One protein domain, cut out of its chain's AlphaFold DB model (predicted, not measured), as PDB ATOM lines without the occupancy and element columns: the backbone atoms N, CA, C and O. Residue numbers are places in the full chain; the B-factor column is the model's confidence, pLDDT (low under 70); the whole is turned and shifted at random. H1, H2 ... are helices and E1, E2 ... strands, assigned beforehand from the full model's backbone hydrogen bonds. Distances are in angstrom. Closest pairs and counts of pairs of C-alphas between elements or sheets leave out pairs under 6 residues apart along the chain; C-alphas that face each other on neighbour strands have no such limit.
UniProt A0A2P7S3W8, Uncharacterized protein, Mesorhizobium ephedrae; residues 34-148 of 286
ATOM      1  N   SER A  34     205.470 263.676 235.194       91.94
ATOM      2  CA  SER A  34     206.919 263.905 235.147       91.94
ATOM      3  C   SER A  34     207.330 264.882 236.239       91.94
ATOM      4  O   SER A  34     206.576 265.792 236.563       91.94
ATOM      5  N   ALA A  35     208.529 264.740 236.802       91.75
ATOM      6  CA  ALA A  35     209.062 265.730 237.739       91.75
ATOM      7  C   ALA A  35     209.423 267.080 237.090       91.75
ATOM      8  O   ALA A  35     209.636 268.039 237.826       91.75
ATOM      9  N   SER A  36     209.505 267.174 235.756       89.31
ATOM     10  CA  SER A  36     209.758 268.453 235.081       89.31
ATOM     11  C   SER A  36     208.474 269.257 234.898       89.31
ATOM     12  O   SER A  36     207.506 268.768 234.310       89.31
ATOM     13  N   ASP A  37     208.497 270.523 235.305       89.94
ATOM     14  CA  ASP A  37     207.399 271.476 235.107       89.94
ATOM     15  C   ASP A  37     207.095 271.731 233.624       89.94
ATOM     16  O   ASP A  37     205.929 271.871 233.252       89.94
ATOM     17  N   SER A  38     208.116 271.672 232.757       85.00
ATOM     18  CA  SER A  38     207.949 271.717 231.293       85.00
ATOM     19  C   SER A  38     207.040 270.611 230.759       85.00
ATOM     20  O   SER A  38     206.432 270.761 229.703       85.00
ATOM     21  N   ASN A  39     206.948 269.511 231.507       82.69
ATOM     22  CA  ASN A  39     206.212 268.303 231.169       82.69
ATOM     23  C   ASN A  39     205.006 268.123 232.120       82.69
ATOM     24  O   ASN A  39     204.547 267.007 232.353       82.69
ATOM     25  N   GLY A  40     204.496 269.221 232.694       81.50
ATOM     26  CA  GLY A  40     203.301 269.255 233.546       81.50
ATOM     27  C   GLY A  40     203.552 269.127 235.054       81.50
ATOM     28  O   GLY A  40     202.633 269.396 235.827       81.50
ATOM     29  N   GLY A  41     204.773 268.781 235.474       88.62
ATOM     30  CA  GLY A  41     205.168 268.654 236.879       88.62
ATOM     31  C   GLY A  41     204.515 267.478 237.624       88.62
ATOM     32  O   GLY A  41     203.539 266.871 237.180       88.62
ATOM     33  N   SER A  42     205.052 267.146 238.805       91.56
ATOM     34  CA  SER A  42     204.525 266.066 239.662       91.56
ATOM     35  C   SER A  42     203.928 266.576 240.976       91.56
ATOM     36  O   SER A  42     203.812 265.841 241.952       91.56
ATOM     37  N   TYR A  43     203.527 267.848 241.027       95.75
ATOM     38  CA  TYR A  43     203.134 268.522 242.265       95.75
ATOM     39  C   TYR A  43     201.980 267.859 243.035       95.75
ATOM     40  O   TYR A  43     202.049 267.815 244.262       95.75
ATOM     41  N   THR A  44     200.958 267.318 242.358       97.12
ATOM     42  CA  THR A  44     199.877 266.554 243.023       97.12
ATOM     43  C   THR A  44     200.422 265.281 243.674       97.12
ATOM     44  O   THR A  44     200.102 264.954 244.814       97.12
ATOM     45  N   SER A  45     201.304 264.582 242.960       97.31
ATOM     46  CA  SER A  45     201.982 263.376 243.432       97.31
ATOM     47  C   SER A  45     202.913 263.656 244.616       97.31
ATOM     48  O   SER A  45     202.935 262.898 245.581       97.31
ATOM     49  N   GLN A  46     203.626 264.787 244.607       97.12
ATOM     50  CA  GLN A  46     204.457 265.231 245.732       97.12
ATOM     51  C   GLN A  46     203.627 265.574 246.977       97.12
ATOM     52  O   GLN A  46     204.059 265.279 248.092       97.12
ATOM     53  N   ASP A  47     202.440 266.163 246.806       98.06
ATOM     54  CA  ASP A  47     201.510 266.404 247.913       98.06
ATOM     55  C   ASP A  47     201.047 265.077 248.529       98.06
ATOM     56  O   ASP A  47     201.249 264.851 249.725       98.06
ATOM     57  N   LEU A  48     200.586 264.129 247.697       98.38
ATOM     58  CA  LEU A  48     200.255 262.773 248.144       98.38
ATOM     59  C   LEU A  48     201.439 262.087 248.846       98.38
ATOM     60  O   LEU A  48     201.257 261.530 249.928       98.38
ATOM     61  N   MET A  49     202.652 262.160 248.290       97.88
ATOM     62  CA  MET A  49     203.863 261.600 248.903       97.88
ATOM     63  C   MET A  49     204.066 262.118 250.331       97.88
ATOM     64  O   MET A  49     204.398 261.337 251.226       97.88
ATOM     65  N   ASN A  50     203.899 263.425 250.542       97.81
ATOM     66  CA  ASN A  50     204.105 264.063 251.840       97.81
ATOM     67  C   ASN A  50     203.021 263.657 252.848       97.81
ATOM     68  O   ASN A  50     203.351 263.327 253.989       97.81
ATOM     69  N   GLN A  51     201.758 263.582 252.416       98.25
ATOM     70  CA  GLN A  51     200.659 263.077 253.247       98.25
ATOM     71  C   GLN A  51     200.890 261.608 253.649       98.25
ATOM     72  O   GLN A  51     200.821 261.266 254.831       98.25
ATOM     73  N   LEU A  52     201.262 260.748 252.691       98.12
ATOM     74  CA  LEU A  52     201.564 259.330 252.924       98.12
ATOM     75  C   LEU A  52     202.751 259.129 253.879       98.12
ATOM     76  O   LEU A  52     202.642 258.326 254.804       98.12
ATOM     77  N   LYS A  53     203.841 259.904 253.737       97.06
ATOM     78  CA  LYS A  53     204.969 259.899 254.697       97.06
ATOM     79  C   LYS A  53     204.502 260.204 256.122       97.06
ATOM     80  O   LYS A  53     204.961 259.557 257.064       97.06
ATOM     81  N   GLY A  54     203.584 261.160 256.282       97.38
ATOM     82  CA  GLY A  54     202.984 261.498 257.575       97.38
ATOM     83  C   GLY A  54     202.201 260.335 258.193       97.38
ATOM     84  O   GLY A  54     202.314 260.092 259.395       97.38
ATOM     85  N   VAL A  55     201.457 259.574 257.381       97.94
ATOM     86  CA  VAL A  55     200.762 258.356 257.837       97.94
ATOM     87  C   VAL A  55     201.754 257.248 258.201       97.94
ATOM     88  O   VAL A  55     201.685 256.739 259.316       97.94
ATOM     89  N   MET A  56     202.706 256.916 257.322       97.69
ATOM     90  CA  MET A  56     203.723 255.876 257.571       97.69
ATOM     91  C   MET A  56     204.504 256.144 258.863       97.69
ATOM     92  O   MET A  56     204.675 255.243 259.682       97.69
ATOM     93  N   THR A  57     204.893 257.404 259.089       97.00
ATOM     94  CA  THR A  57     205.577 257.840 260.317       97.00
ATOM     95  C   THR A  57     204.689 257.660 261.550       97.00
ATOM     96  O   THR A  57     205.143 257.110 262.549       97.00
ATOM     97  N   ARG A  58     203.415 258.079 261.485       97.31
ATOM     98  CA  ARG A  58     202.451 257.950 262.596       97.31
ATOM     99  C   ARG A  58     202.169 256.493 262.972       97.31
ATOM    100  O   ARG A  58     201.976 256.207 264.147       97.31
ATOM    101  N   LEU A  59     202.116 255.600 261.985       97.19
ATOM    102  CA  LEU A  59     201.838 254.176 262.189       97.19
ATOM    103  C   LEU A  59     203.085 253.344 262.522       97.19
ATOM    104  O   LEU A  59     202.951 252.189 262.916       97.19
ATOM    105  N   GLY A  60     204.290 253.885 262.313       95.44
ATOM    106  CA  GLY A  60     205.532 253.109 262.371       95.44
ATOM    107  C   GLY A  60     205.646 252.043 261.270       95.44
ATOM    108  O   GLY A  60     206.443 251.117 261.405       95.44
ATOM    109  N   SER A  61     204.858 252.146 260.192       92.00
ATOM    110  CA  SER A  61     204.766 251.144 259.123       92.00
ATOM    111  C   SER A  61     205.184 251.726 257.767       92.00
ATOM    112  O   SER A  61     204.365 252.160 256.961       92.00
ATOM    113  N   THR A  62     206.490 251.711 257.492       93.19
ATOM    114  CA  THR A  62     207.046 252.056 256.172       93.19
ATOM    115  C   THR A  62     207.309 250.772 255.378       93.19
ATOM    116  O   THR A  62     208.137 249.969 255.812       93.19
ATOM    117  N   PRO A  63     206.649 250.546 254.227       92.94
ATOM    118  CA  PRO A  63     206.950 249.396 253.375       92.94
ATOM    119  C   PRO A  63     208.392 249.401 252.830       92.94
ATOM    120  O   PRO A  63     208.996 250.469 252.690       92.94
ATOM    121  N   PRO A  64     208.954 248.227 252.482       92.81
ATOM    122  CA  PRO A  64     210.330 248.092 252.004       92.81
ATOM    123  C   PRO A  64     210.464 248.495 250.523       92.81
ATOM    124  O   PRO A  64     210.671 247.656 249.649       92.81
ATOM    125  N   PHE A  65     210.326 249.789 250.234       92.88
ATOM    126  CA  PHE A  65     210.484 250.339 248.885       92.88
ATOM    127  C   PHE A  65     211.946 250.322 248.423       92.88
ATOM    128  O   PHE A  65     212.842 250.683 249.190       92.88
ATOM    129  N   LYS A  66     212.185 250.035 247.138       89.06
ATOM    130  CA  LYS A  66     213.494 250.246 246.497       89.06
ATOM    131  C   LYS A  66     213.780 251.739 246.317       89.06
ATOM    132  O   LYS A  66     214.886 252.196 246.599       89.06
ATOM    133  N   ASN A  67     212.799 252.512 245.842       87.25
ATOM    134  CA  ASN A  67     212.926 253.955 245.655       87.25
ATOM    135  C   ASN A  67     211.584 254.692 245.810       87.25
ATOM    136  O   ASN A  67     210.956 255.119 244.838       87.25
ATOM    137  N   TYR A  68     211.187 254.913 247.068       90.94
ATOM    138  CA  TYR A  68     209.925 255.575 247.413       90.94
ATOM    139  C   TYR A  68     209.699 256.910 246.686       90.94
ATOM    140  O   TYR A  68     208.602 257.168 246.211       90.94
ATOM    141  N   VAL A  69     210.727 257.759 246.560       91.94
ATOM    142  CA  VAL A  69     210.577 259.100 245.963       91.94
ATOM    143  C   VAL A  69     210.263 259.026 244.466       91.94
ATOM    144  O   VAL A  69     209.445 259.808 243.983       91.94
ATOM    145  N   ARG A  70     210.860 258.080 243.726       91.38
ATOM    146  CA  ARG A  70     210.708 257.992 242.261       91.38
ATOM    147  C   ARG A  70     209.294 257.616 241.803       91.38
ATOM    148  O   ARG A  70     208.884 258.030 240.716       91.38
ATOM    149  N   MET A  71     208.511 256.933 242.647       93.31
ATOM    150  CA  MET A  71     207.072 256.728 242.414       93.31
ATOM    151  C   MET A  71     206.320 258.040 242.166       93.31
ATOM    152  O   MET A  71     205.377 258.061 241.379       93.31
ATOM    153  N   PHE A  72     206.774 259.139 242.775       96.12
ATOM    154  CA  PHE A  72     206.115 260.444 242.728       96.12
ATOM    155  C   PHE A  72     206.791 261.442 241.767       96.12
ATOM    156  O   PHE A  72     206.550 262.650 241.820       96.12
ATOM    157  N   THR A  73     207.653 260.946 240.870       93.69
ATOM    158  CA  THR A  73     208.357 261.744 239.844       93.69
ATOM    159  C   THR A  73     208.069 261.298 238.409       93.69
ATOM    160  O   THR A  73     208.705 261.807 237.492       93.69
ATOM    161  N   GLY A  74     207.164 260.334 238.207       93.06
ATOM    162  CA  GLY A  74     206.921 259.712 236.898       93.06
ATOM    163  C   GLY A  74     207.809 258.506 236.596       93.06
ATOM    164  O   GLY A  74     207.875 258.066 235.456       93.06
ATOM    165  N   GLN A  75     208.543 257.995 237.585       93.31
ATOM    166  CA  GLN A  75     209.705 257.125 237.364       93.31
ATOM    167  C   GLN A  75     209.783 255.972 238.380       93.31
ATOM    168  O   GLN A  75     210.863 255.505 238.729       93.31
ATOM    169  N   GLY A  76     208.629 255.543 238.902       91.25
ATOM    170  CA  GLY A  76     208.531 254.490 239.915       91.25
ATOM    171  C   GLY A  76     208.694 253.075 239.367       91.25
ATOM    172  O   GLY A  76     208.375 252.808 238.206       91.25
ATOM    173  N   ASP A  77     209.138 252.171 240.242       93.50
ATOM    174  CA  ASP A  77     209.165 250.729 239.993       93.50
ATOM    175  C   ASP A  77     207.768 250.114 240.138       93.50
ATOM    176  O   ASP A  77     207.045 250.455 241.077       93.50
ATOM    177  N   ILE A  78     207.391 249.186 239.248       94.38
ATOM    178  CA  ILE A  78     206.098 248.477 239.321       94.38
ATOM    179  C   ILE A  78     205.908 247.825 240.698       94.38
ATOM    180  O   ILE A  78     204.825 247.904 241.277       94.38
ATOM    181  N   ASN A  79     206.962 247.229 241.264       94.81
ATOM    182  CA  ASN A  79     206.869 246.545 242.553       94.81
ATOM    183  C   ASN A  79     206.726 247.536 243.712       94.81
ATOM    184  O   ASN A  79     206.008 247.241 244.668       94.81
ATOM    185  N   ASP A  80     207.357 248.712 243.625       96.00
ATOM    186  CA  ASP A  80     207.187 249.774 244.622       96.00
ATOM    187  C   ASP A  80     205.750 250.321 244.585       96.00
ATOM    188  O   ASP A  80     205.137 250.463 245.644       96.00
ATOM    189  N   PHE A  81     205.176 250.535 243.390       97.00
ATOM    190  CA  PHE A  81     203.771 250.933 243.238       97.00
ATOM    191  C   PHE A  81     202.814 249.890 243.824       97.00
ATOM    192  O   PHE A  81     201.992 250.233 244.672       97.00
ATOM    193  N   ILE A  82     202.947 248.612 243.446       97.69
ATOM    194  CA  ILE A  82     202.117 247.519 243.984       97.69
ATOM    195  C   ILE A  82     202.260 247.430 245.511       97.69
ATOM    196  O   ILE A  82     201.263 247.293 246.220       97.69
ATOM    197  N   THR A  83     203.482 247.556 246.035       98.06
ATOM    198  CA  THR A  83     203.760 247.558 247.482       98.06
ATOM    199  C   THR A  83     203.065 248.725 248.183       98.06
ATOM    200  O   THR A  83     202.429 248.524 249.220       98.06
ATOM    201  N   LEU A  84     203.129 249.930 247.609       98.31
ATOM    202  CA  LEU A  84     202.458 251.110 248.146       98.31
ATOM    203  C   LEU A  84     200.936 250.954 248.118       98.31
ATOM    204  O   LEU A  84     200.282 251.206 249.125       98.31
ATOM    205  N   TRP A  85     200.367 250.520 246.994       98.50
ATOM    206  CA  TRP A  85     198.922 250.366 246.833       98.50
ATOM    207  C   TRP A  85     198.356 249.265 247.737       98.50
ATOM    208  O   TRP A  85     197.305 249.461 248.343       98.50
ATOM    209  N   ASN A  86     199.085 248.160 247.924       98.56
ATOM    210  CA  ASN A  86     198.753 247.140 248.922       98.56
ATOM    211  C   ASN A  86     198.751 247.716 250.345       98.56
ATOM    212  O   ASN A  86     197.809 247.478 251.097       98.56
ATOM    213  N   TRP A  87     199.757 248.517 250.706       98.44
ATOM    214  CA  TRP A  87     199.802 249.170 252.016       98.44
ATOM    215  C   TRP A  87     198.680 250.210 252.188       98.44
ATOM    216  O   TRP A  87     198.083 250.280 253.259       98.44
ATOM    217  N   MET A  88     198.329 250.970 251.145       98.44
ATOM    218  CA  MET A  88     197.183 251.894 251.166       98.44
ATOM    219  C   MET A  88     195.854 251.148 251.356       98.44
ATOM    220  O   MET A  88     194.988 251.625 252.088       98.44
ATOM    221  N   TYR A  89     195.707 249.972 250.735       98.38
ATOM    222  CA  TYR A  89     194.553 249.085 250.901       98.38
ATOM    223  C   TYR A  89     194.446 248.526 252.329       98.38
ATOM    224  O   TYR A  89     193.362 248.517 252.909       98.38
ATOM    225  N   ASP A  90     195.570 248.131 252.934       98.06
ATOM    226  CA  ASP A  90     195.604 247.658 254.325       98.06
ATOM    227  C   ASP A  90     195.296 248.778 255.351       98.06
ATOM    228  O   ASP A  90     194.945 248.485 256.492       98.06
ATOM    229  N   HIS A  91     195.395 250.058 254.961       98.12
ATOM    230  CA  HIS A  91     195.242 251.229 255.844       98.12
ATOM    231  C   HIS A  91     194.185 252.241 255.354       98.12
ATOM    232  O   HIS A  91     194.326 253.451 255.563       98.12
ATOM    233  N   LEU A  92     193.103 251.773 254.715       98.06
ATOM    234  CA  LEU A  92     192.076 252.643 254.115       98.06
ATOM    235  C   LEU A  92     191.472 253.678 255.080       98.06
ATOM    236  O   LEU A  92     191.180 254.792 254.654       98.06
ATOM    237  N   ASP A  93     191.321 253.364 256.367       97.75
ATOM    238  CA  ASP A  93     190.792 254.318 257.357       97.75
ATOM    239  C   ASP A  93     191.745 255.481 257.652       97.75
ATOM    240  O   ASP A  93     191.293 256.579 257.975       97.75
ATOM    241  N   GLU A  94     193.054 255.287 257.482       98.31
ATOM    242  CA  GLU A  94     194.020 256.385 257.513       98.31
ATOM    243  C   GLU A  94     194.050 257.137 256.181       98.31
ATOM    244  O   GLU A  94     194.143 258.363 256.187       98.31
ATOM    245  N   MET A  95     193.898 256.437 255.047       98.31
ATOM    246  CA  MET A  95     193.810 257.079 253.728       98.31
ATOM    247  C   MET A  95     192.615 258.031 253.656       98.31
ATOM    248  O   MET A  95     192.769 259.165 253.217       98.31
ATOM    249  N   ARG A  96     191.449 257.620 254.176       98.44
ATOM    250  CA  ARG A  96     190.217 258.430 254.246       98.44
ATOM    251  C   ARG A  96     190.369 259.742 255.026       98.44
ATOM    252  O   ARG A  96     189.550 260.633 254.851       98.44
ATOM    253  N   LYS A  97     191.393 259.890 255.874       98.38
ATOM    254  CA  LYS A  97     191.651 261.127 256.638       98.38
ATOM    255  C   LYS A  97     192.434 262.173 255.838       98.38
ATOM    256  O   LYS A  97     192.570 263.306 256.298       98.38
ATOM    257  N   LEU A  98     192.984 261.804 254.680       98.56
ATOM    258  CA  LEU A  98     193.861 262.668 253.893       98.56
ATOM    259  C   LEU A  98     193.079 263.573 252.939       98.56
ATOM    260  O   LEU A  98     192.029 263.213 252.402       98.56
ATOM    261  N   LYS A  99     193.653 264.747 252.681       98.38
ATOM    262  CA  LYS A  99     193.189 265.700 251.674       98.38
ATOM    263  C   LYS A  99     194.370 266.046 250.784       98.38
ATOM    264  O   LYS A  99     195.370 266.541 251.296       98.38
ATOM    265  N   ILE A 100     194.267 265.738 249.493       98.38
ATOM    266  CA  ILE A 100     195.360 265.929 248.531       98.38
ATOM    267  C   ILE A 100     195.055 267.152 247.678       98.38
ATOM    268  O   ILE A 100     194.019 267.203 247.012       98.38
ATOM    269  N   GLN A 101     195.944 268.138 247.676       98.31
ATOM    270  CA  GLN A 101     195.817 269.295 246.800       98.31
ATOM    271  C   GLN A 101     196.279 268.911 245.388       98.31
ATOM    272  O   GLN A 101     197.438 268.563 245.168       98.31
ATOM    273  N   THR A 102     195.374 268.991 244.408       97.50
ATOM    274  CA  THR A 102     195.758 268.853 242.992       97.50
ATOM    275  C   THR A 102     196.405 270.135 242.489       97.50
ATOM    276  O   THR A 102     196.120 271.224 242.995       97.50
ATOM    277  N   TYR A 103     197.254 270.021 241.473       96.38
ATOM    278  CA  TYR A 103     197.891 271.162 240.831       96.38
ATOM    279  C   TYR A 103     197.947 270.990 239.315       96.38
ATOM    280  O   TYR A 103     198.034 269.873 238.806       96.38
ATOM    281  N   SER A 104     197.968 272.116 238.610       93.00
ATOM    282  CA  SER A 104     198.417 272.216 237.223       93.00
ATOM    283  C   SER A 104     199.626 273.151 237.131       93.00
ATOM    284  O   SER A 104     200.002 273.812 238.105       93.00
ATOM    285  N   VAL A 105     200.261 273.190 235.962       91.94
ATOM    286  CA  VAL A 105     201.428 274.032 235.690       91.94
ATOM    287  C   VAL A 105     201.156 274.878 234.453       91.94
ATOM    288  O   VAL A 105     200.672 274.371 233.443       91.94
ATOM    289  N   ARG A 106     201.476 276.174 234.530       92.81
ATOM    290  CA  ARG A 106     201.410 277.117 233.408       92.81
ATOM    291  C   ARG A 106     202.812 277.610 233.064       92.81
ATOM    292  O   ARG A 106     203.512 278.097 233.946       92.81
ATOM    293  N   ASN A 107     203.196 277.520 231.793       92.50
ATOM    294  CA  ASN A 107     204.390 278.181 231.261       92.50
ATOM    295  C   ASN A 107     204.127 279.696 231.159       92.50
ATOM    296  O   ASN A 107     203.085 280.096 230.638       92.50
ATOM    297  N   ASN A 108     205.041 280.528 231.660       93.00
ATOM    298  CA  ASN A 108     204.899 281.988 231.637       93.00
ATOM    299  C   ASN A 108     205.459 282.649 230.359       93.00
ATOM    300  O   ASN A 108     205.302 283.853 230.183       93.00
ATOM    301  N   GLY A 109     206.079 281.878 229.458       90.69
ATOM    302  CA  GLY A 109     206.649 282.355 228.189       90.69
ATOM    303  C   GLY A 109     208.111 282.808 228.272       90.69
ATOM    304  O   GLY A 109     208.764 282.939 227.242       90.69
ATOM    305  N   ASP A 110     208.648 282.971 229.480       91.94
ATOM    306  CA  ASP A 110     210.045 283.320 229.786       91.94
ATOM    307  C   ASP A 110     210.907 282.097 230.174       91.94
ATOM    308  O   ASP A 110     212.043 282.237 230.626       91.94
ATOM    309  N   GLY A 111     210.361 280.885 230.023       87.81
ATOM    310  CA  GLY A 111     210.975 279.636 230.483       87.81
ATOM    311  C   GLY A 111     210.713 279.306 231.957       87.81
ATOM    312  O   GLY A 111     211.110 278.233 232.410       87.81
ATOM    313  N   THR A 112     210.023 280.178 232.703       92.94
ATOM    314  CA  THR A 112     209.549 279.882 234.061       92.94
ATOM    315  C   THR A 112     208.157 279.255 234.052       92.94
ATOM    316  O   THR A 112     207.375 279.373 233.101       92.94
ATOM    317  N   PHE A 113     207.834 278.587 235.156       93.06
ATOM    318  CA  PHE A 113     206.581 277.871 235.339       93.06
ATOM    319  C   PHE A 113     205.889 278.310 236.626       93.06
ATOM    320  O   PHE A 113     206.519 278.505 237.665       93.06
ATOM    321  N   THR A 114     204.566 278.452 236.569       93.69
ATOM    322  CA  THR A 114     203.729 278.744 237.734       93.69
ATOM    323  C   THR A 114     202.867 277.537 238.071       93.69
ATOM    324  O   THR A 114     202.039 277.099 237.271       93.69
ATOM    325  N   LYS A 115     203.047 277.032 239.293       94.94
ATOM    326  CA  LYS A 115     202.205 276.021 239.933       94.94
ATOM    327  C   LYS A 115     200.857 276.637 240.320       94.94
ATOM    328  O   LYS A 115     200.812 277.581 241.106       94.94
ATOM    329  N   ILE A 116     199.765 276.088 239.796       95.94
ATOM    330  CA  ILE A 116     198.393 276.556 240.032       95.94
ATOM    331  C   ILE A 116     197.654 275.507 240.881       95.94
ATOM    332  O   ILE A 116     197.532 274.364 240.442       95.94
ATOM    333  N   PRO A 117     197.162 275.846 242.089       97.06
ATOM    334  CA  PRO A 117     196.294 274.961 242.868       97.06
ATOM    335  C   PRO A 117     194.970 274.680 242.145       97.06
ATOM    336  O   PRO A 117     194.278 275.604 241.723       97.06
ATOM    337  N   GLY A 118     194.625 273.400 242.014       96.38
ATOM    338  CA  GLY A 118     193.332 272.920 241.530       96.38
ATOM    339  C   GLY A 118     192.366 272.576 242.670       96.38
ATOM    340  O   GLY A 118     192.371 273.201 243.731       96.38
ATOM    341  N   LYS A 119     191.548 271.536 242.477       96.88
ATOM    342  CA  LYS A 119     190.664 270.993 243.525       96.88
ATOM    343  C   LYS A 119     191.443 270.268 244.631       96.88
ATOM    344  O   LYS A 119     192.535 269.752 244.398       96.88
ATOM    345  N   ILE A 120     190.825 270.142 245.802       98.25
ATOM    346  CA  ILE A 120     191.253 269.202 246.843       98.25
ATOM    347  C   ILE A 120     190.542 267.862 246.606       98.25
ATOM    348  O   ILE A 120     189.318 267.827 246.478       98.25
ATOM    349  N   LEU A 121     191.293 266.763 246.565       98.00
ATOM    350  CA  LEU A 121     190.753 265.406 246.645       98.00
ATOM    351  C   LEU A 121     190.580 265.039 248.118       98.00
ATOM    352  O   LEU A 121     191.563 264.816 248.826       98.00
ATOM    353  N   ASP A 122     189.335 264.976 248.577       98.44
ATOM    354  CA  ASP A 122     189.012 264.435 249.894       98.44
ATOM    355  C   ASP A 122     188.987 262.902 249.814       98.44
ATOM    356  O   ASP A 122     188.095 262.307 249.194       98.44
ATOM    357  N   LEU A 123     189.988 262.246 250.406       98.50
ATOM    358  CA  LEU A 123     190.155 260.805 250.257       98.50
ATOM    359  C   LEU A 123     189.084 259.993 251.004       98.50
ATOM    360  O   LEU A 123     188.912 258.814 250.689       98.50
ATOM    361  N   ALA A 124     188.294 260.603 251.902       98.25
ATOM    362  CA  ALA A 124     187.080 259.978 252.437       98.25
ATOM    363  C   ALA A 124     186.048 259.713 251.330       98.25
ATOM    364  O   ALA A 124     185.376 258.681 251.330       98.25
ATOM    365  N   THR A 125     185.951 260.631 250.361       98.12
ATOM    366  CA  THR A 125     185.052 260.511 249.206       98.12
ATOM    367  C   THR A 125     185.635 259.574 248.151       98.12
ATOM    368  O   THR A 125     184.908 258.742 247.602       98.12
ATOM    369  N   VAL A 126     186.951 259.660 247.903       98.06
ATOM    370  CA  VAL A 126     187.648 258.785 246.943       98.06
ATOM    371  C   VAL A 126     187.549 257.320 247.379       98.06
ATOM    372  O   VAL A 126     187.072 256.502 246.598       98.06
ATOM    373  N   PHE A 127     187.890 256.998 248.634       98.12
ATOM    374  CA  PHE A 127     187.868 255.637 249.198       98.12
ATOM    375  C   PHE A 127     186.599 255.313 250.011       98.12
ATOM    376  O   PHE A 127     186.655 254.566 250.999       98.12
ATOM    377  N   LYS A 128     185.442 255.871 249.632       97.06
ATOM    378  CA  LYS A 128     184.163 255.586 250.310       97.06
ATOM    379  C   LYS A 128     183.865 254.068 250.329       97.06
ATOM    380  O   LYS A 128     184.144 253.405 249.332       97.06
ATOM    381  N   PRO A 129     183.268 253.498 251.399       95.25
ATOM    382  CA  PRO A 129     183.133 252.040 251.555       95.25
ATOM    383  C   PRO A 129     182.412 251.292 250.423       95.25
ATOM    384  O   PRO A 129     182.655 250.109 250.233       95.25
ATOM    385  N   SER A 130     181.534 251.964 249.673       96.44
ATOM    386  CA  SER A 130     180.787 251.376 248.554       96.44
ATOM    387  C   SER A 130     181.510 251.409 247.203       96.44
ATOM    388  O   SER A 130     180.946 250.939 246.218       96.44
ATOM    389  N   ARG A 131     182.720 251.981 247.120       97.75
ATOM    390  CA  ARG A 131     183.488 252.077 245.871       97.75
ATOM    391  C   ARG A 131     184.617 251.037 245.850       97.75
ATOM    392  O   ARG A 131     185.414 251.015 246.790       97.75
ATOM    393  N   PRO A 132     184.744 250.223 244.786       98.06
ATOM    394  CA  PRO A 132     185.889 249.341 244.593       98.06
ATOM    395  C   PRO A 132     187.227 250.089 244.654       98.06
ATOM    396  O   PRO A 132     187.379 251.178 244.094       98.06
ATOM    397  N   PHE A 133     188.231 249.477 245.288       98.44
ATOM    398  CA  PHE A 133     189.576 250.053 245.386       98.44
ATOM    399  C   PHE A 133     190.198 250.421 244.021       98.44
ATOM    400  O   PHE A 133     190.757 251.513 243.929       98.44
ATOM    401  N   PRO A 134     190.044 249.629 242.935       98.50
ATOM    402  CA  PRO A 134     190.571 249.988 241.620       98.50
ATOM    403  C   PRO A 134     189.974 251.280 241.055       98.50
ATOM    404  O   PRO A 134     190.695 252.075 240.462       98.50
ATOM    405  N   GLU A 135     188.683 251.538 241.281       98.44
ATOM    406  CA  GLU A 135     188.018 252.769 240.831       98.44
ATOM    407  C   GLU A 135     188.452 253.994 241.641       98.44
ATOM    408  O   GLU A 135     188.517 255.104 241.110       98.44
ATOM    409  N   ALA A 136     188.720 253.809 242.936       98.44
ATOM    410  CA  ALA A 136     189.264 254.851 243.801       98.44
ATOM    411  C   ALA A 136     190.708 255.200 243.399       98.44
ATOM    412  O   ALA A 136     191.070 256.372 243.294       98.44
ATOM    413  N   MET A 137     191.512 254.179 243.094       98.62
ATOM    414  CA  MET A 137     192.882 254.329 242.606       98.62
ATOM    415  C   MET A 137     192.942 254.927 241.195       98.62
ATOM    416  O   MET A 137     193.807 255.764 240.947       98.62
ATOM    417  N   ALA A 138     191.999 254.587 240.311       98.38
ATOM    418  CA  ALA A 138     191.861 255.215 238.997       98.38
ATOM    419  C   ALA A 138     191.666 256.736 239.115       98.38
ATOM    420  O   ALA A 138     192.341 257.482 238.419       98.38
ATOM    421  N   GLU A 139     190.861 257.221 240.069       98.31
ATOM    422  CA  GLU A 139     190.738 258.668 240.293       98.31
ATOM    423  C   GLU A 139     192.053 259.304 240.770       98.31
ATOM    424  O   GLU A 139     192.388 260.407 240.338       98.31
ATOM    425  N   LEU A 140     192.848 258.631 241.610       98.38
ATOM    426  CA  LEU A 140     194.177 259.141 241.969       98.38
ATOM    427  C   LEU A 140     195.101 259.218 240.739       98.38
ATOM    428  O   LEU A 140     195.788 260.223 240.546       98.38
ATOM    429  N   VAL A 141     195.087 258.196 239.883       97.75
ATOM    430  CA  VAL A 141     195.847 258.161 238.621       97.75
ATOM    431  C   VAL A 141     195.387 259.282 237.678       97.75
ATOM    432  O   VAL A 141     196.211 260.076 237.228       97.75
ATOM    433  N   ASP A 142     194.081 259.460 237.471       96.62
ATOM    434  CA  ASP A 142     193.512 260.514 236.617       96.62
ATOM    435  C   ASP A 142     193.904 261.931 237.066       96.62
ATOM    436  O   ASP A 142     194.106 262.816 236.228       96.62
ATOM    437  N   ASN A 143     194.076 262.148 238.374       96.31
ATOM    438  CA  ASN A 143     194.509 263.422 238.958       96.31
ATOM    439  C   ASN A 143     196.047 263.561 239.074       96.31
ATOM    440  O   ASN A 143     196.528 264.494 239.717       96.31
ATOM    441  N   ALA A 144     196.819 262.678 238.427       95.38
ATOM    442  CA  ALA A 144     198.287 262.666 238.435       95.38
ATOM    443  C   ALA A 144     198.910 262.541 239.842       95.38
ATOM    444  O   ALA A 144     199.954 263.124 240.138       95.38
ATOM    445  N   CYS A 145     198.282 261.748 240.716       97.19
ATOM    446  CA  CYS A 145     198.928 261.250 241.931       97.19
ATOM    447  C   CYS A 145     199.952 260.145 241.624       97.19
ATOM    448  O   CYS A 145     200.942 260.012 242.339       97.19
ATOM    449  N   PHE A 146     199.709 259.365 240.567       97.50
ATOM    450  CA  PHE A 146     200.575 258.299 240.070       97.50
ATOM    451  C   PHE A 146     200.592 258.335 238.538       97.50
ATOM    452  O   PHE A 146     199.597 258.714 237.919       97.50
ATOM    453  N   GLY A 147     201.703 257.929 237.930       96.25
ATOM    454  CA  GLY A 147     201.866 257.877 236.479       96.25
ATOM    455  C   GLY A 147     203.313 257.609 236.078       96.25
ATOM    456  O   GLY A 147     204.192 257.511 236.940       96.25
ATOM    457  N   TRP A 148     203.562 257.547 234.770       95.88
ATOM    458  CA  TRP A 148     204.909 257.445 234.205       95.88
ATOM    459  C   TRP A 148     205.194 258.541 233.185       95.88
ATOM    460  O   TRP A 148     204.341 258.854 232.353       95.88
TER     461      TRP A 148
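Overview. This is residues 34 to 148 of the 286 residues of an uncharacterized protein of Mesorhizobium ephedrae (UniProt A0A2P7S3W8). A long two-stranded hairpin, E1 and E2, reaches out from a loosely joined set of helices, with the first part of H1, residues 43 to 51, packed mainly on E1. The short H3 and H4 sit at the end of the hairpin away from its turn, and H2 and H5 make a loose V, the last residues of H2 close to the first of H5; residues 60 to 77 loop from H1 to H2. The printed part has 115 residues, with named elements in the order H1, H2, H3, E1, E2, H4, H5: five helices and two strands, the strands in one antiparallel sheet of order E1 - E2. The class is mixed, helices and strands; the whole is compact, with a radius of gyration of the C-alphas of 14.4 A and spans of 46 by 31 by 24 A.

Along the chain. Start at C-alpha 43, at (203.134, 268.522, 242.265), where H1 begins; it runs through residues 43 to 59 over 24.6 A. H2 is residues 78 to 90, 18.3 A long, and H3 is residues 92 to 95. Find C-alpha 99 at (193.189, 265.700, 251.674) for the start of E1, residues 99 to 107, 26.4 A long. E2, residues 113 to 122, is 26.5 A long, and H4 follows at residues 123 to 126. H5, residues 133 to 142, spans 14.2 A and ends at C-alpha 142, (193.512, 260.514, 236.617).

Arrangement. Look first at the hairpin E1 and E2, antiparallel at 156 degrees between directions, where N 102 and O 119 are 2.9 A apart and N 116 and O 104 are 2.8 A apart, within hydrogen-bond range. H1 has 12 pairs of C-alphas within 8 A of E1, the closest those of Thr 44 and Thr 102 at 4.7 A. H1 and H2 are near each other, with 5 pairs of C-alphas within 10 A. H3 and H4 are close but not clearly touching, their closest C-alphas those of Met 95 and Leu 123 at 6.3 A. H4 and H5 are also close but not clearly touching, at Val 126 and Ala 136, whose C-alphas are 5.3 A apart. H2 and H5 are close but not clearly touching, with the closest C-alphas, those of Tyr 89 and Phe 133, 7.5 A apart; they run opposite ways at a steep tilt of 55 degrees. H5 is apart from E1 and from E2. In H1, H2 and H5 every O i to N i+4 pair is within hydrogen-bond range; H3 and H4 are too short for such a pair.

Size, cuts and confidence. The two C-alphas farthest apart are those of Asp 110 and Ser 130, at 47.2 A. The printed part has no cut; H1 to H2 is a long link of 18 residues. Mean pLDDT of the printed part is 95.5, and no printed residue is under 70.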